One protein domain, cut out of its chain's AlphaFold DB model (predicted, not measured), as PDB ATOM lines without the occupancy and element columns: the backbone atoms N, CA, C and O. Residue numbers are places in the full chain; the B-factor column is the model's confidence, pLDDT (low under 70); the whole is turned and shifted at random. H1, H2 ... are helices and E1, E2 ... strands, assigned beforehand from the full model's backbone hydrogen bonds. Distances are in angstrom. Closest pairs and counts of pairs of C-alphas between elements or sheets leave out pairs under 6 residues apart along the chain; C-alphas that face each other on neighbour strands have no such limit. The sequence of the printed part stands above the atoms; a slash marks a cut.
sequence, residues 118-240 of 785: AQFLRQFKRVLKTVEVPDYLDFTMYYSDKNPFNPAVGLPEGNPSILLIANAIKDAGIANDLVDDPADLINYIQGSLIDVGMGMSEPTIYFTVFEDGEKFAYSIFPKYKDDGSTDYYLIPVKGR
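This is residues 118 to 240 of the 785 residues of an uncharacterized protein of Oribacterium parvum ACB1 (UniProt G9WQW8). A strongly twisted, curled sheet of five strands, with the long hairpin E4 and E5 at its core, has the helix H3 packed over one face, and the shorter H4 packs on H3 away from the sheet. Two short helices, H1 and H2, only graze the sheet, and unnamed links run before and after H4. The 123 printed residues include four named helices and five named strands, in the order H1 E1 H2 E2 H3 H4 E3 E4 E5; the mixed sheet runs E1 E5 E4 E3 E2. The class is mixed, helices and strands, with under half of the printed residues in named elements. The whole is compact, with a radius of gyration of the C-alphas of 14.4 A and spans of 43 by 31 by 28 A.

Start at H1, residues 118 to 123, which only grazes the sheet with residues 121 to 123. Next find edge strand E1, residues 131 to 133, parallel to E5, residues 230 to 239, with N 131 and O 236 2.9 A apart. H2, residues 140 to 143, only grazes the sheet; its closest C-alphas to E3, residues 204 to 209, are those of Tyr 143 and Thr 208, 6.2 A apart. The other edge strand, E2, residues 152 to 154, is antiparallel to E3, with N 153 and O 205 2.7 A apart. H3, residues 160 to 171, makes two layers with the sheet, a helix on one face, at a height over the sheet of 9.0 A. It lies over E5 and runs slantwise to the strands, at 50 degrees to E5 on the local plane. With residues 162 to 167 alone it touches H4, residues 184 to 190, at a steep tilt of 59 degrees, opposite ways; the closest C-alphas, of Ala 166 and Ile 189, are 5.8 A apart. H4 is not on the sheet. E3, E4, residues 215 to 224, and E5 form a meander, each strand the antiparallel neighbour of the one before; N 206 and O 218 are 2.7 A apart, N 219 and O 235 2.8 A. Every O i to N i+4 pair is within hydrogen-bond range in H3 and H4, against 0 of 2 in H1, where 2 of 3 O i to N i+3 pairs are; H2 is too short for an O i to N i+4 pair.

Find C-alpha 118 at (214.991, 162.574, 164.489), where H1 begins. H3 starts at C-alpha 160, (232.460, 176.965, 184.381), and runs 16.6 A. E3 is 17.1 A long, E4 28.9 A and E5 27.9 A, ending at C-alpha 239, (221.151, 177.894, 179.462).

The farthest C-alphas, of Lys 146 and Asp 180, are 44.4 A apart. The printed part has no cut. The links H3 to H4 and H4 to E3 are long. Mean pLDDT of the printed part is 70.0; 58 residues are under 70, among them residues 144 to 161 and 175 to 203.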
ATOM      1  N   ALA A 118     214.915 164.028 164.329       88.50
ATOM      2  CA  ALA A 118     214.991 162.574 164.489       88.50
ATOM      3  C   ALA A 118     216.100 161.923 163.643       88.50
ATOM      4  O   ALA A 118     216.610 160.871 164.025       88.50
ATOM      5  N   GLN A 119     216.484 162.532 162.518       88.50
ATOM      6  CA  GLN A 119     217.639 162.111 161.723       88.50
ATOM      7  C   GLN A 119     218.944 162.646 162.324       88.50
ATOM      8  O   GLN A 119     219.885 161.876 162.498       88.50
ATOM      9  N   PHE A 120     218.973 163.919 162.731       89.25
ATOM     10  CA  PHE A 120     220.143 164.554 163.339       89.25
ATOM     11  C   PHE A 120     220.636 163.789 164.579       89.25
ATOM     12  O   PHE A 120     221.820 163.472 164.680       89.25
ATOM     13  N   LEU A 121     219.723 163.415 165.486       89.75
ATOM     14  CA  LEU A 121     220.057 162.680 166.714       89.75
ATOM     15  C   LEU A 121     220.592 161.256 166.460       89.75
ATOM     16  O   LEU A 121     221.321 160.733 167.299       89.75
ATOM     17  N   ARG A 122     220.271 160.627 165.317       90.06
ATOM     18  CA  ARG A 122     220.733 159.264 164.967       90.06
ATOM     19  C   ARG A 122     222.206 159.193 164.556       90.06
ATOM     20  O   ARG A 122     222.742 158.094 164.467       90.06
ATOM     21  N   GLN A 123     222.855 160.331 164.315       87.81
ATOM     22  CA  GLN A 123     224.274 160.388 163.943       87.81
ATOM     23  C   GLN A 123     225.219 160.095 165.118       87.81
ATOM     24  O   GLN A 123     226.397 159.818 164.912       87.81
ATOM     25  N   PHE A 124     224.715 160.176 166.352       88.38
ATOM     26  CA  PHE A 124     225.522 160.134 167.567       88.38
ATOM     27  C   PHE A 124     225.431 158.777 168.263       88.38
ATOM     28  O   PHE A 124     224.358 158.186 168.380       88.38
ATOM     29  N   LYS A 125     226.564 158.304 168.791       89.19
ATOM     30  CA  LYS A 125     226.696 157.011 169.476       89.19
ATOM     31  C   LYS A 125     225.807 156.909 170.718       89.19
ATOM     32  O   LYS A 125     225.304 155.835 171.035       89.19
ATOM     33  N   ARG A 126     225.642 158.030 171.425       89.94
ATOM     34  CA  ARG A 126     224.715 158.226 172.545       89.94
ATOM     35  C   ARG A 126     224.388 159.715 172.653       89.94
ATOM     36  O   ARG A 126     225.253 160.558 172.398       89.94
ATOM     37  N   VAL A 127     223.165 160.022 173.074       91.00
ATOM     38  CA  VAL A 127     222.754 161.365 173.500       91.00
ATOM     39  C   VAL A 127     222.714 161.373 175.028       91.00
ATOM     40  O   VAL A 127     222.096 160.496 175.632       91.00
ATOM     41  N   LEU A 128     223.417 162.316 175.654       91.62
ATOM     42  CA  LEU A 128     223.482 162.445 177.112       91.62
ATOM     43  C   LEU A 128     222.243 163.176 177.659       91.62
ATOM     44  O   LEU A 128     221.470 163.780 176.912       91.62
ATOM     45  N   LYS A 129     222.071 163.160 178.988       89.31
ATOM     46  CA  LYS A 129     221.144 164.076 179.668       89.31
ATOM     47  C   LYS A 129     221.535 165.531 179.387       89.31
ATOM     48  O   LYS A 129     222.718 165.852 179.306       89.31
ATOM     49  N   THR A 130     220.535 166.402 179.280       91.44
ATOM     50  CA  THR A 130     220.745 167.839 179.084       91.44
ATOM     51  C   THR A 130     221.521 168.445 180.251       91.44
ATOM     52  O   THR A 130     221.088 168.347 181.397       91.44
ATOM     53  N   VAL A 131     222.638 169.103 179.951       87.44
ATOM     54  CA  VAL A 131     223.448 169.831 180.933       87.44
ATOM     55  C   VAL A 131     222.899 171.249 181.071       87.44
ATOM     56  O   VAL A 131     222.835 171.985 180.086       87.44
ATOM     57  N   GLU A 132     222.506 171.647 182.281       82.25
ATOM     58  CA  GLU A 132     222.200 173.051 182.571       82.25
ATOM     59  C   GLU A 132     223.498 173.829 182.826       82.25
ATOM     60  O   GLU A 132     224.332 173.411 183.632       82.25
ATOM     61  N   VAL A 133     223.680 174.954 182.130       71.62
ATOM     62  CA  VAL A 133     224.893 175.786 182.198       71.62
ATOM     63  C   VAL A 133     224.592 177.222 182.649       71.62
ATOM     64  O   VAL A 133     223.505 177.742 182.385       71.62
ATOM     65  N   PRO A 134     225.547 177.909 183.306       56.25
ATOM     66  CA  PRO A 134     225.397 179.307 183.718       56.25
ATOM     67  C   PRO A 134     225.401 180.318 182.556       56.25
ATOM     68  O   PRO A 134     225.103 181.493 182.780       56.25
ATOM     69  N   ASP A 135     225.715 179.912 181.326       61.84
ATOM     70  CA  ASP A 135     225.540 180.764 180.146       61.84
ATOM     71  C   ASP A 135     224.044 180.957 179.821       61.84
ATOM     72  O   ASP A 135     223.216 180.086 180.094       61.84
ATOM     73  N   TYR A 136     223.673 182.092 179.219       66.69
ATOM     74  CA  TYR A 136     222.343 182.248 178.613       66.69
ATOM     75  C   TYR A 136     222.433 181.873 177.135       66.69
ATOM     76  O   TYR A 136     223.257 182.431 176.413       66.69
ATOM     77  N   LEU A 137     221.609 180.923 176.687       71.25
ATOM     78  CA  LEU A 137     221.746 180.314 175.359       71.25
ATOM     79  C   LEU A 137     220.620 180.677 174.378       71.25
ATOM     80  O   LEU A 137     220.785 180.458 173.184       71.25
ATOM     81  N   ASP A 138     219.507 181.275 174.823       67.31
ATOM     82  CA  ASP A 138     218.337 181.513 173.953       67.31
ATOM     83  C   ASP A 138     218.435 182.759 173.051       67.31
ATOM     84  O   ASP A 138     217.520 183.006 172.249       67.31
ATOM     85  N   PHE A 139     219.537 183.518 173.151       60.50
ATOM     86  CA  PHE A 139     219.851 184.686 172.318       60.50
ATOM     87  C   PHE A 139     219.513 184.427 170.843       60.50
ATOM     88  O   PHE A 139     220.079 183.540 170.207       60.50
ATOM     89  N   THR A 140     218.623 185.236 170.259       60.00
ATOM     90  CA  THR A 140     218.130 185.026 168.882       60.00
ATOM     91  C   THR A 140     219.257 184.985 167.845       60.00
ATOM     92  O   THR A 140     219.161 184.243 166.873       60.00
ATOM     93  N   MET A 141     220.359 185.708 168.080       57.59
ATOM     94  CA  MET A 141     221.531 185.708 167.197       57.59
ATOM     95  C   MET A 141     222.212 184.328 167.073       57.59
ATOM     96  O   MET A 141     222.879 184.077 166.076       57.59
ATOM     97  N   TYR A 142     222.056 183.423 168.052       64.12
ATOM     98  CA  TYR A 142     222.633 182.069 167.994       64.12
ATOM     99  C   TYR A 142     221.793 181.105 167.142       64.12
ATOM    100  O   TYR A 142     222.247 180.012 166.840       64.12
ATOM    101  N   TYR A 143     220.595 181.519 166.724       70.38
ATOM    102  CA  TYR A 143     219.648 180.708 165.955       70.38
ATOM    103  C   TYR A 143     219.272 181.360 164.613       70.38
ATOM    104  O   TYR A 143     218.229 181.046 164.046       70.38
ATOM    105  N   SER A 144     220.083 182.304 164.117       60.59
ATOM    106  CA  SER A 144     219.832 182.973 162.836       60.59
ATOM    107  C   SER A 144     220.585 182.309 161.685       60.59
ATOM    108  O   SER A 144     221.813 182.264 161.653       60.59
ATOM    109  N   ASP A 145     219.786 181.934 160.693       52.59
ATOM    110  CA  ASP A 145     220.068 181.759 159.262       52.59
ATOM    111  C   ASP A 145     221.122 182.689 158.621       52.59
ATOM    112  O   ASP A 145     221.661 182.363 157.565       52.59
ATOM    113  N   LYS A 146     221.420 183.850 159.214       42.19
ATOM    114  CA  LYS A 146     222.350 184.848 158.658       42.19
ATOM    115  C   LYS A 146     223.823 184.586 158.957       42.19
ATOM    116  O   LYS A 146     224.663 185.288 158.400       42.19
ATOM    117  N   ASN A 147     224.152 183.626 159.820       41.78
ATOM    118  CA  ASN A 147     225.542 183.250 160.067       41.78
ATOM    119  C   ASN A 147     225.986 182.182 159.042       41.78
ATOM    120  O   ASN A 147     225.465 181.068 159.092       41.78
ATOM    121  N   PRO A 148     226.925 182.473 158.117       37.19
ATOM    122  CA  PRO A 148     227.318 181.539 157.054       37.19
ATOM    123  C   PRO A 148     228.197 180.369 157.534       37.19
ATOM    124  O   PRO A 148     228.536 179.495 156.739       37.19
ATOM    125  N   PHE A 149     228.565 180.346 158.816       40.12
ATOM    126  CA  PHE A 149     229.221 179.224 159.484       40.12
ATOM    127  C   PHE A 149     228.305 178.714 160.600       40.12
ATOM    128  O   PHE A 149     227.657 179.530 161.261       40.12
ATOM    129  N   ASN A 150     228.261 177.389 160.812       54.91
ATOM    130  CA  ASN A 150     227.415 176.732 161.822       54.91
ATOM    131  C   ASN A 150     227.395 177.544 163.128       54.91
ATOM    132  O   ASN A 150     228.464 177.762 163.710       54.91
ATOM    133  N   PRO A 151     226.232 178.033 163.596       62.03
ATOM    134  CA  PRO A 151     226.210 178.944 164.726       62.03
ATOM    135  C   PRO A 151     226.713 178.221 165.977       62.03
ATOM    136  O   PRO A 151     226.128 177.244 166.434       62.03
ATOM    137  N   ALA A 152     227.835 178.706 166.510       67.31
ATOM    138  CA  ALA A 152     228.602 178.036 167.554       67.31
ATOM    139  C   ALA A 152     229.211 179.054 168.535       67.31
ATOM    140  O   ALA A 152     229.515 180.181 168.146       67.31
ATOM    141  N   VAL A 153     229.301 178.696 169.817       64.56
ATOM    142  CA  VAL A 153     229.962 179.399 170.931       64.56
ATOM    143  C   VAL A 153     231.311 178.738 171.164       64.56
ATOM    144  O   VAL A 153     231.305 177.573 171.541       64.56
ATOM    145  N   GLY A 154     232.422 179.467 171.060       63.84
ATOM    146  CA  GLY A 154     233.624 179.097 171.810       63.84
ATOM    147  C   GLY A 154     233.457 179.449 173.296       63.84
ATOM    148  O   GLY A 154     232.913 180.506 173.649       63.84
ATOM    149  N   LEU A 155     233.858 178.530 174.172       58.88
ATOM    150  CA  LEU A 155     233.898 178.708 175.619       58.88
ATOM    151  C   LEU A 155     235.356 178.982 176.042       58.88
ATOM    152  O   LEU A 155     236.192 178.090 175.888       58.88
ATOM    153  N   PRO A 156     235.674 180.164 176.611       53.59
ATOM    154  CA  PRO A 156     237.039 180.494 177.019       53.59
ATOM    155  C   PRO A 156     237.588 179.549 178.091       53.59
ATOM    156  O   PRO A 156     236.841 179.054 178.939       53.59
ATOM    157  N   GLU A 157     238.915 179.395 178.122       51.66
ATOM    158  CA  GLU A 157     239.643 178.698 179.190       51.66
ATOM    159  C   GLU A 157     239.157 179.157 180.581       51.66
ATOM    160  O   GLU A 157     239.123 180.348 180.896       51.66
ATOM    161  N   GLY A 158     238.746 178.200 181.418       48.22
ATOM    162  CA  GLY A 158     238.198 178.474 182.748       48.22
ATOM    163  C   GLY A 158     236.710 178.855 182.800       48.22
ATOM    164  O   GLY A 158     236.214 179.137 183.894       48.22
ATOM    165  N   ASN A 159     235.963 178.837 181.685       54.00
ATOM    166  CA  ASN A 159     234.502 178.964 181.727       54.00
ATOM    167  C   ASN A 159     233.888 177.771 182.515       54.00
ATOM    168  O   ASN A 159     234.157 176.611 182.182       54.00
ATOM    169  N   PRO A 160     233.047 178.018 183.544       57.19
ATOM    170  CA  PRO A 160     232.460 176.965 184.381       57.19
ATOM    171  C   PRO A 160     231.593 175.954 183.613       57.19
ATOM    172  O   PRO A 160     231.496 174.801 184.029       57.19
ATOM    173  N   SER A 161     230.998 176.340 182.485       69.44
ATOM    174  CA  SER A 161     230.200 175.459 181.625       69.44
ATOM    175  C   SER A 161     231.025 174.310 181.040       69.44
ATOM    176  O   SER A 161     230.507 173.203 180.904       69.44
ATOM    177  N   ILE A 162     232.321 174.522 180.779       70.12
ATOM    178  CA  ILE A 162     233.228 173.467 180.297       70.12
ATOM    179  C   ILE A 162     233.386 172.381 181.369       70.12
ATOM    180  O   ILE A 162     233.340 171.195 181.059       70.12
ATOM    181  N   LEU A 163     233.509 172.771 182.644       69.31
ATOM    182  CA  LEU A 163     233.595 171.833 183.768       69.31
ATOM    183  C   LEU A 163     232.290 171.039 183.953       69.31
ATOM    184  O   LEU A 163     232.341 169.846 184.242       69.31
ATOM    185  N   LEU A 164     231.130 171.671 183.757       75.94
ATOM    186  CA  LEU A 164     229.826 170.999 183.835       75.94
ATOM    187  C   LEU A 164     229.635 169.986 182.695       75.94
ATOM    188  O   LEU A 164     229.231 168.852 182.950       75.94
ATOM    189  N   ILE A 165     229.995 170.354 181.460       79.69
ATOM    190  CA  ILE A 165     229.977 169.454 180.296       79.69
ATOM    191  C   ILE A 165     230.977 168.297 180.491       79.69
ATOM    192  O   ILE A 165     230.631 167.141 180.251       79.69
ATOM    193  N   ALA A 166     232.185 168.578 180.991       75.81
ATOM    194  CA  ALA A 166     233.200 167.559 181.261       75.81
ATOM    195  C   ALA A 166     232.766 166.553 182.339       75.81
ATOM    196  O   ALA A 166     232.938 165.346 182.158       75.81
ATOM    197  N   ASN A 167     232.151 167.030 183.427       76.06
ATOM    198  CA  ASN A 167     231.581 166.155 184.451       76.06
ATOM    199  C   ASN A 167     230.454 165.287 183.874       76.06
ATOM    200  O   ASN A 167     230.469 164.083 184.089       76.06
ATOM    201  N   ALA A 168     229.556 165.832 183.045       83.69
ATOM    202  CA  ALA A 168     228.500 165.035 182.412       83.69
ATOM    203  C   ALA A 168     229.040 163.910 181.498       83.69
ATOM    204  O   ALA A 168     228.486 162.812 181.481       83.69
ATOM    205  N   ILE A 169     230.142 164.145 180.772       80.56
ATOM    206  CA  ILE A 169     230.816 163.128 179.937       80.56
ATOM    207  C   ILE A 169     231.449 162.021 180.801       80.56
ATOM    208  O   ILE A 169     231.375 160.836 180.454       80.56
ATOM    209  N   LYS A 170     232.041 162.402 181.940       77.69
ATOM    210  CA  LYS A 170     232.641 161.504 182.939       77.69
ATOM    211  C   LYS A 170     231.588 160.666 183.671       77.69
ATOM    212  O   LYS A 170     231.709 159.445 183.721       77.69
ATOM    213  N   ASP A 171     230.520 161.293 184.154       81.75
ATOM    214  CA  ASP A 171     229.414 160.636 184.862       81.75
ATOM    215  C   ASP A 171     228.633 159.686 183.932       81.75
ATOM    216  O   ASP A 171     228.186 158.621 184.352       81.75
ATOM    217  N   ALA A 172     228.550 160.003 182.633       83.00
ATOM    218  CA  ALA A 172     228.024 159.103 181.603       83.00
ATOM    219  C   ALA A 172     228.956 157.916 181.258       83.00
ATOM    220  O   ALA A 172     228.571 157.061 180.453       83.00
ATOM    221  N   GLY A 173     230.161 157.860 181.839       81.25
ATOM    222  CA  GLY A 173     231.130 156.765 181.722       81.25
ATOM    223  C   GLY A 173     231.961 156.741 180.436       81.25
ATOM    224  O   GLY A 173     232.641 155.753 180.169       81.25
ATOM    225  N   ILE A 174     231.906 157.795 179.618       76.31
ATOM    226  CA  ILE A 174     232.393 157.770 178.225       76.31
ATOM    227  C   ILE A 174     233.923 157.866 178.128       76.31
ATOM    228  O   ILE A 174     234.508 157.335 177.184       76.31
ATOM    229  N   ALA A 175     234.566 158.521 179.096       66.88
ATOM    230  CA  ALA A 175     235.991 158.867 179.076       66.88
ATOM    231  C   ALA A 175     236.812 158.222 180.217       66.88
ATOM    232  O   ALA A 175     237.955 158.609 180.457       66.88
ATOM    233  N   ASN A 176     236.240 157.247 180.932       66.62
ATOM    234  CA  ASN A 176     236.830 156.632 182.136       66.62
ATOM    235  C   ASN A 176     238.102 155.800 181.874       66.62
ATOM    236  O   ASN A 176     238.744 155.342 182.812       66.62
ATOM    237  N   ASP A 177     238.433 155.579 180.608       62.53
ATOM    238  CA  ASP A 177     239.569 154.824 180.087       62.53
ATOM    239  C   ASP A 177     240.715 155.716 179.572       62.53
ATOM    240  O   ASP A 177     241.724 155.194 179.105       62.53
ATOM    241  N   LEU A 178     240.575 157.047 179.641       58.97
ATOM    242  CA  LEU A 178     241.525 157.985 179.025       58.97
ATOM    243  C   LEU A 178     242.636 158.479 179.970       58.97
ATOM    244  O   LEU A 178     243.707 158.837 179.482       58.97
ATOM    245  N   VAL A 179     242.420 158.499 181.296       55.88
ATOM    246  CA  VAL A 179     243.443 158.891 182.291       55.88
ATOM    247  C   VAL A 179     243.227 158.188 183.640       55.88
ATOM    248  O   VAL A 179     242.090 158.064 184.089       55.88
ATOM    249  N   ASP A 180     244.316 157.796 184.316       52.78
ATOM    250  CA  ASP A 180     244.288 157.178 185.656       52.78
ATOM    251  C   ASP A 180     243.899 158.154 186.793       52.78
ATOM    252  O   ASP A 180     243.384 157.717 187.825       52.78
ATOM    253  N   ASP A 181     244.140 159.466 186.640       58.69
ATOM    254  CA  ASP A 181     243.803 160.482 187.650       58.69
ATOM    255  C   ASP A 181     242.473 161.207 187.315       58.69
ATOM    256  O   ASP A 181     242.346 161.824 186.249       58.69
ATOM    257  N   PRO A 182     241.473 161.204 188.227       50.91
ATOM    258  CA  PRO A 182     240.196 161.896 188.044       50.91
ATOM    259  C   PRO A 182     240.261 163.414 187.811       50.91
ATOM    260  O   PRO A 182     239.236 163.970 187.395       50.91
ATOM    261  N   ALA A 183     241.383 164.076 188.119       57.53
ATOM    262  CA  ALA A 183     241.635 165.497 187.878       57.53
ATOM    263  C   ALA A 183     242.268 165.748 186.500       57.53
ATOM    264  O   ALA A 183     241.809 166.636 185.778       57.53
ATOM    265  N   ASP A 184     243.238 164.932 186.080       59.31
ATOM    266  CA  ASP A 184     243.807 165.040 184.730       59.31
ATOM    267  C   ASP A 184     242.796 164.658 183.647       59.31
ATOM    268  O   ASP A 184     242.825 165.229 182.561       59.31
ATOM    269  N   LEU A 185     241.815 163.804 183.958       56.62
ATOM    270  CA  LEU A 185     240.654 163.577 183.093       56.62
ATOM    271  C   LEU A 185     239.847 164.866 182.822       56.62
ATOM    272  O   LEU A 185     239.328 165.047 181.722       56.62
ATOM    273  N   ILE A 186     239.757 165.787 183.788       56.12
ATOM    274  CA  ILE A 186     239.067 167.074 183.597       56.12
ATOM    275  C   ILE A 186     239.906 167.989 182.698       56.12
ATOM    276  O   ILE A 186     239.358 168.560 181.757       56.12
ATOM    277  N   ASN A 187     241.222 168.066 182.925       59.12
ATOM    278  CA  ASN A 187     242.151 168.796 182.052       59.12
ATOM    279  C   ASN A 187     242.113 168.242 180.613       59.12
ATOM    280  O   ASN A 187     242.068 169.003 179.648       59.12
ATOM    281  N   TYR A 188     242.067 166.913 180.469       61.75
ATOM    282  CA  TYR A 188     241.952 166.229 179.185       61.75
ATOM    283  C   TYR A 188     240.648 166.591 178.471       61.75
ATOM    284  O   TYR A 188     240.704 166.987 177.312       61.75
ATOM    285  N   ILE A 189     239.483 166.516 179.128       60.56
ATOM    286  CA  ILE A 189     238.203 166.852 178.476       60.56
ATOM    287  C   ILE A 189     238.121 168.357 178.162       60.56
ATOM    288  O   ILE A 189     237.679 168.720 177.074       60.56
ATOM    289  N   GLN A 190     238.628 169.233 179.039       57.31
ATOM    290  CA  GLN A 190     238.773 170.669 178.749       57.31
ATOM    291  C   GLN A 190     239.637 170.924 177.502       57.31
ATOM    292  O   GLN A 190     239.299 171.790 176.700       57.31
ATOM    293  N   GLY A 191     240.704 170.144 177.305       50.78
ATOM    294  CA  GLY A 191     241.557 170.181 176.113       50.78
ATOM    295  C   GLY A 191     241.101 169.310 174.932       50.78
ATOM    296  O   GLY A 191     241.766 169.333 173.903       50.78
ATOM    297  N   SER A 192     240.005 168.547 175.052       51.59
ATOM    298  CA  SER A 192     239.539 167.578 174.032       51.59
ATOM    299  C   SER A 192     238.102 167.805 173.559       51.59
ATOM    300  O   SER A 192     237.641 167.122 172.651       51.59
ATOM    301  N   LEU A 193     237.414 168.825 174.078       51.66
ATOM    302  CA  LEU A 193     236.233 169.433 173.443       51.66
ATOM    303  C   LEU A 193     236.615 170.298 172.211       51.66
ATOM    304  O   LEU A 193     235.858 171.177 171.802       51.66
ATOM    305  N   ILE A 194     237.805 170.066 171.646       43.38
ATOM    306  CA  ILE A 194     238.364 170.769 170.492       43.38
ATOM    307  C   ILE A 194     237.626 170.373 169.211       43.38
ATOM    308  O   ILE A 194     237.483 169.195 168.894       43.38
ATOM    309  N   ASP A 195     237.245 171.407 168.464       47.38
ATOM    310  CA  ASP A 195     237.138 171.455 167.007       47.38
ATOM    311  C   ASP A 195     236.762 170.156 166.275       47.38
ATOM    312  O   ASP A 195     237.611 169.450 165.720       47.38
ATOM    313  N   VAL A 196     235.460 169.939 166.083       42.47
ATOM    314  CA  VAL A 196     235.019 169.253 164.862       42.47
ATOM    315  C   VAL A 196     235.217 170.213 163.672       42.47
ATOM    316  O   VAL A 196     234.292 170.870 163.213       42.47
ATOM    317  N   GLY A 197     236.454 170.281 163.165       38.19
ATOM    318  CA  GLY A 197     236.777 170.588 161.766       38.19
ATOM    319  C   GLY A 197     236.728 172.039 161.257       38.19
ATOM    320  O   GLY A 197     236.657 172.209 160.038       38.19
ATOM    321  N   MET A 198     236.778 173.075 162.100       33.44
ATOM    322  CA  MET A 198     236.761 174.492 161.675       33.44
ATOM    323  C   MET A 198     238.010 175.313 162.054       33.44
ATOM    324  O   MET A 198     238.095 176.490 161.700       33.44
ATOM    325  N   GLY A 199     239.007 174.720 162.711       37.44
ATOM    326  CA  GLY A 199     240.229 175.390 163.167       37.44
ATOM    327  C   GLY A 199     240.075 176.168 164.480       37.44
ATOM    328  O   GLY A 199     240.919 177.012 164.785       37.44
ATOM    329  N   MET A 200     239.011 175.914 165.250       37.59
ATOM    330  CA  MET A 200     238.682 176.631 166.489       37.59
ATOM    331  C   MET A 200     239.215 175.890 167.723       37.59
ATOM    332  O   MET A 200     238.613 174.931 168.194       37.59
ATOM    333  N   SER A 201     240.333 176.348 168.293       45.97
ATOM    334  CA  SER A 201     241.049 175.671 169.390       45.97
ATOM    335  C   SER A 201     240.385 175.752 170.782       45.97
ATOM    336  O   SER A 201     241.096 175.793 171.783       45.97
ATOM    337  N   GLU A 202     239.052 175.824 170.869       53.25
ATOM    338  CA  GLU A 202     238.307 176.054 172.118       53.25
ATOM    339  C   GLU A 202     237.062 175.145 172.249       53.25
ATOM    340  O   GLU A 202     236.385 174.881 171.247       53.25
ATOM    341  N   PRO A 203     236.709 174.697 173.474       61.16
ATOM    342  CA  PRO A 203     235.487 173.941 173.751       61.16
ATOM    343  C   PRO A 203     234.229 174.633 173.230       61.16
ATOM    344  O   PRO A 203     234.004 175.805 173.524       61.16
ATOM    345  N   THR A 204     233.396 173.917 172.470       72.50
ATOM    346  CA  THR A 204     232.336 174.554 171.669       72.50
ATOM    347  C   THR A 204     230.911 174.067 171.984       72.50
ATOM    348  O   THR A 204     230.661 172.866 172.107       72.50
ATOM    349  N   ILE A 205     229.953 175.003 172.073       78.12
ATOM    350  CA  ILE A 205     228.498 174.733 172.039       78.12
ATOM    351  C   ILE A 205     227.965 175.143 170.663       78.12
ATOM    352  O   ILE A 205     228.068 176.302 170.272       78.12
ATOM    353  N   TYR A 206     227.370 174.209 169.938       82.00
ATOM    354  CA  TYR A 206     226.684 174.395 168.665       82.00
ATOM    355  C   TYR A 206     225.189 174.659 168.868       82.00
ATOM    356  O   TYR A 206     224.606 174.336 169.905       82.00
ATOM    357  N   PHE A 207     224.570 175.247 167.850       82.69
ATOM    358  CA  PHE A 207     223.165 175.632 167.827       82.69
ATOM    359  C   PHE A 207     222.538 175.171 166.515       82.69
ATOM    360  O   PHE A 207     223.192 175.165 165.472       82.69
ATOM    361  N   THR A 208     221.265 174.795 166.547       83.50
ATOM    362  CA  THR A 208     220.468 174.584 165.336       83.50
ATOM    363  C   THR A 208     218.998 174.927 165.577       83.50
ATOM    364  O   THR A 208     218.560 175.104 166.718       83.50
ATOM    365  N   VAL A 209     218.247 175.046 164.484       85.06
ATOM    366  CA  VAL A 209     216.788 175.172 164.477       85.06
ATOM    367  C   VAL A 209     216.249 174.069 163.578       85.06
ATOM    368  O   VAL A 209     216.611 174.000 162.403       85.06
ATOM    369  N   PHE A 210     215.414 173.197 164.131       86.12
ATOM    370  CA  PHE A 210     214.834 172.084 163.384       86.12
ATOM    371  C   PHE A 210     213.600 172.510 162.562       86.12
ATOM    372  O   PHE A 210     213.075 173.613 162.712       86.12
ATOM    373  N   GLU A 211     213.133 171.630 161.670       85.31
ATOM    374  CA  GLU A 211     211.981 171.832 160.764       85.31
ATOM    375  C   GLU A 211     210.666 172.246 161.452       85.31
ATOM    376  O   GLU A 211     209.820 172.893 160.834       85.31
ATOM    377  N   ASP A 212     210.489 171.879 162.719       82.00
ATOM    378  CA  ASP A 212     209.350 172.234 163.574       82.00
ATOM    379  C   ASP A 212     209.507 173.600 164.277       82.00
ATOM    380  O   ASP A 212     208.581 174.072 164.939       82.00
ATOM    381  N   GLY A 213     210.658 174.255 164.107       80.44
ATOM    382  CA  GLY A 213     211.033 175.493 164.783       80.44
ATOM    383  C   GLY A 213     211.673 175.290 166.159       80.44
ATOM    384  O   GLY A 213     211.924 176.284 166.846       80.44
ATOM    385  N   GLU A 214     211.951 174.052 166.588       85.88
ATOM    386  CA  GLU A 214     212.629 173.807 167.859       85.88
ATOM    387  C   GLU A 214     214.076 174.329 167.811       85.88
ATOM    388  O   GLU A 214     214.907 173.880 167.019       85.88
ATOM    389  N   LYS A 215     214.375 175.276 168.705       86.81
ATOM    390  CA  LYS A 215     215.730 175.732 169.022       86.81
ATOM    391  C   LYS A 215     216.452 174.672 169.849       86.81
ATOM    392  O   LYS A 215     215.976 174.312 170.923       86.81
ATOM    393  N   PHE A 216     217.627 174.241 169.401       88.62
ATOM    394  CA  PHE A 216     218.419 173.226 170.093       88.62
ATOM    395  C   PHE A 216     219.889 173.650 170.209       88.62
ATOM    396  O   PHE A 216     220.536 173.937 169.201       88.62
ATOM    397  N   ALA A 217     220.412 173.683 171.438       88.81
ATOM    398  CA  ALA A 217     221.815 173.959 171.750       88.81
ATOM    399  C   ALA A 217     222.481 172.717 172.360       88.81
ATOM    400  O   ALA A 217     221.855 171.962 173.107       88.81
ATOM    401  N   TYR A 218     223.737 172.463 171.996       89.19
ATOM    402  CA  TYR A 218     224.421 171.206 172.304       89.19
ATOM    403  C   TYR A 218     225.940 171.322 172.149       89.19
ATOM    404  O   TYR A 218     226.430 172.124 171.369       89.19
ATOM    405  N   SER A 219     226.706 170.488 172.841       85.75
ATOM    406  CA  SER A 219     228.127 170.255 172.564       85.75
ATOM    407  C   SER A 219     228.323 168.842 172.000       85.75
ATOM    408  O   SER A 219     227.429 167.996 172.101       85.75
ATOM    409  N   ILE A 220     229.473 168.586 171.378       83.25
ATOM    410  CA  ILE A 220     229.840 167.281 170.815       83.25
ATOM    411  C   ILE A 220     231.191 166.872 171.392       83.25
ATOM    412  O   ILE A 220     232.131 167.661 171.387       83.25
ATOM    413  N   PHE A 221     231.291 165.623 171.844       81.50
ATOM    414  CA  PHE A 221     232.549 165.020 172.275       81.50
ATOM    415  C   PHE A 221     232.946 163.886 171.312       81.50
ATOM    416  O   PHE A 221     232.194 162.911 171.194       81.50
ATOM    417  N   PRO A 222     234.089 163.988 170.606       79.44
ATOM    418  CA  PRO A 222     234.622 162.903 169.792       79.44
ATOM    419  C   PRO A 222     235.435 161.924 170.652       79.44
ATOM    420  O   PRO A 222     236.382 162.320 171.328       79.44
ATOM    421  N   LYS A 223     235.125 160.624 170.580       78.44
ATOM    422  CA  LYS A 223     235.989 159.564 171.118       78.44
ATOM    423  C   LYS A 223     236.653 158.792 169.985       78.44
ATOM    424  O   LYS A 223     236.022 157.961 169.329       78.44
ATOM    425  N   TYR A 224     237.934 159.067 169.769       76.62
ATOM    426  CA  TYR A 224     238.784 158.328 168.836       76.62
ATOM    427  C   TYR A 224     239.023 156.895 169.331       76.62
ATOM    428  O   TYR A 224     239.149 156.668 170.535       76.62
ATOM    429  N   LYS A 225     239.091 155.933 168.406       77.38
ATOM    430  CA  LYS A 225     239.415 154.526 168.691       77.38
ATOM    431  C   LYS A 225     240.722 154.108 168.012       77.38
ATOM    432  O   LYS A 225     241.102 154.678 166.990       77.38
ATOM    433  N   ASP A 226     241.355 153.050 168.521       75.31
ATOM    434  CA  ASP A 226     242.600 152.480 167.972       75.31
ATOM    435  C   ASP A 226     242.484 151.998 166.510       75.31
ATOM    436  O   ASP A 226     243.489 151.882 165.810       75.31
ATOM    437  N   ASP A 227     241.266 151.720 166.032       77.19
ATOM    438  CA  ASP A 227     240.980 151.346 164.640       77.19
ATOM    439  C   ASP A 227     240.913 152.546 163.669       77.19
ATOM    440  O   ASP A 227     240.779 152.355 162.458       77.19
ATOM    441  N   GLY A 228     241.035 153.777 164.178       69.75
ATOM    442  CA  GLY A 228     240.935 155.019 163.410       69.75
ATOM    443  C   GLY A 228     239.507 155.545 163.218       69.75
ATOM    444  O   GLY A 228     239.334 156.596 162.603       69.75
ATOM    445  N   SER A 229     238.486 154.860 163.742       79.88
ATOM    446  CA  SER A 229     237.117 155.381 163.808       79.88
ATOM    447  C   SER A 229     236.945 156.396 164.947       79.88
ATOM    448  O   SER A 229     237.818 156.592 165.797       79.88
ATOM    449  N   THR A 230     235.802 157.080 164.976       79.69
ATOM    450  CA  THR A 230     235.448 158.040 166.030       79.69
ATOM    451  C   THR A 230     233.978 157.869 166.384       79.69
ATOM    452  O   THR A 230     233.125 157.986 165.510       79.69
ATOM    453  N   ASP A 231     233.675 157.576 167.650       85.12
ATOM    454  CA  ASP A 231     232.301 157.638 168.156       85.12
ATOM    455  C   ASP A 231     232.015 159.083 168.598       85.12
ATOM    456  O   ASP A 231     232.705 159.617 169.467       85.12
ATOM    457  N   TYR A 232     231.003 159.726 168.011       85.75
ATOM    458  CA  TYR A 232     230.573 161.072 168.404       85.75
ATOM    459  C   TYR A 232     229.451 161.002 169.438       85.75
ATOM    460  O   TYR A 232     228.438 160.333 169.226       85.75
ATOM    461  N   TYR A 233     229.606 161.727 170.542       87.44
ATOM    462  CA  TYR A 233     228.629 161.811 171.625       87.44
ATOM    463  C   TYR A 233     227.987 163.195 171.642       87.44
ATOM    464  O   TYR A 233     228.692 164.201 171.578       87.44
ATOM    465  N   LEU A 234     226.657 163.242 171.739       90.19
ATOM    466  CA  LEU A 234     225.899 164.491 171.780       90.19
ATOM    467  C   LEU A 234     225.557 164.855 173.221       90.19
ATOM    468  O   LEU A 234     224.901 164.079 173.916       90.19
ATOM    469  N   ILE A 235     225.944 166.054 173.645       90.75
ATOM    470  CA  ILE A 235     225.614 166.615 174.952       90.75
ATOM    471  C   ILE A 235     224.611 167.751 174.725       90.75
ATOM    472  O   ILE A 235     225.037 168.837 174.337       90.75
ATOM    473  N   PRO A 236     223.295 167.561 174.920       93.38
ATOM    474  CA  PRO A 236     222.347 168.671 174.876       93.38
ATOM    475  C   PRO A 236     222.681 169.675 175.986       93.38
ATOM    476  O   PRO A 236     223.016 169.273 177.102       93.38
ATOM    477  N   VAL A 237     222.585 170.974 175.707       88.88
ATOM    478  CA  VAL A 237     222.927 172.030 176.669       88.88
ATOM    479  C   VAL A 237     221.781 173.033 176.771       88.88
ATOM    480  O   VAL A 237     221.298 173.543 175.763       88.88
ATOM    481  N   LYS A 238     221.358 173.346 177.998       87.25
ATOM    482  CA  LYS A 238     220.327 174.348 178.294       87.25
ATOM    483  C   LYS A 238     220.942 175.483 179.113       87.25
ATOM    484  O   LYS A 238     221.589 175.238 180.126       87.25
ATOM    485  N   GLY A 239     220.724 176.727 178.691       71.94
ATOM    486  CA  GLY A 239     221.151 177.894 179.462       71.94
ATOM    487  C   GLY A 239     220.264 178.161 180.679       71.94
ATOM    488  O   GLY A 239     219.100 177.753 180.714       71.94
ATOM    489  N   ARG A 240     220.792 178.898 181.661       63.34
ATOM    490  CA  ARG A 240     219.983 179.452 182.762       63.34
ATOM    491  C   ARG A 240     218.890 180.390 182.238       63.34
ATOM    492  O   ARG A 240     219.061 181.035 181.206       63.34
TER     493      ARG A 240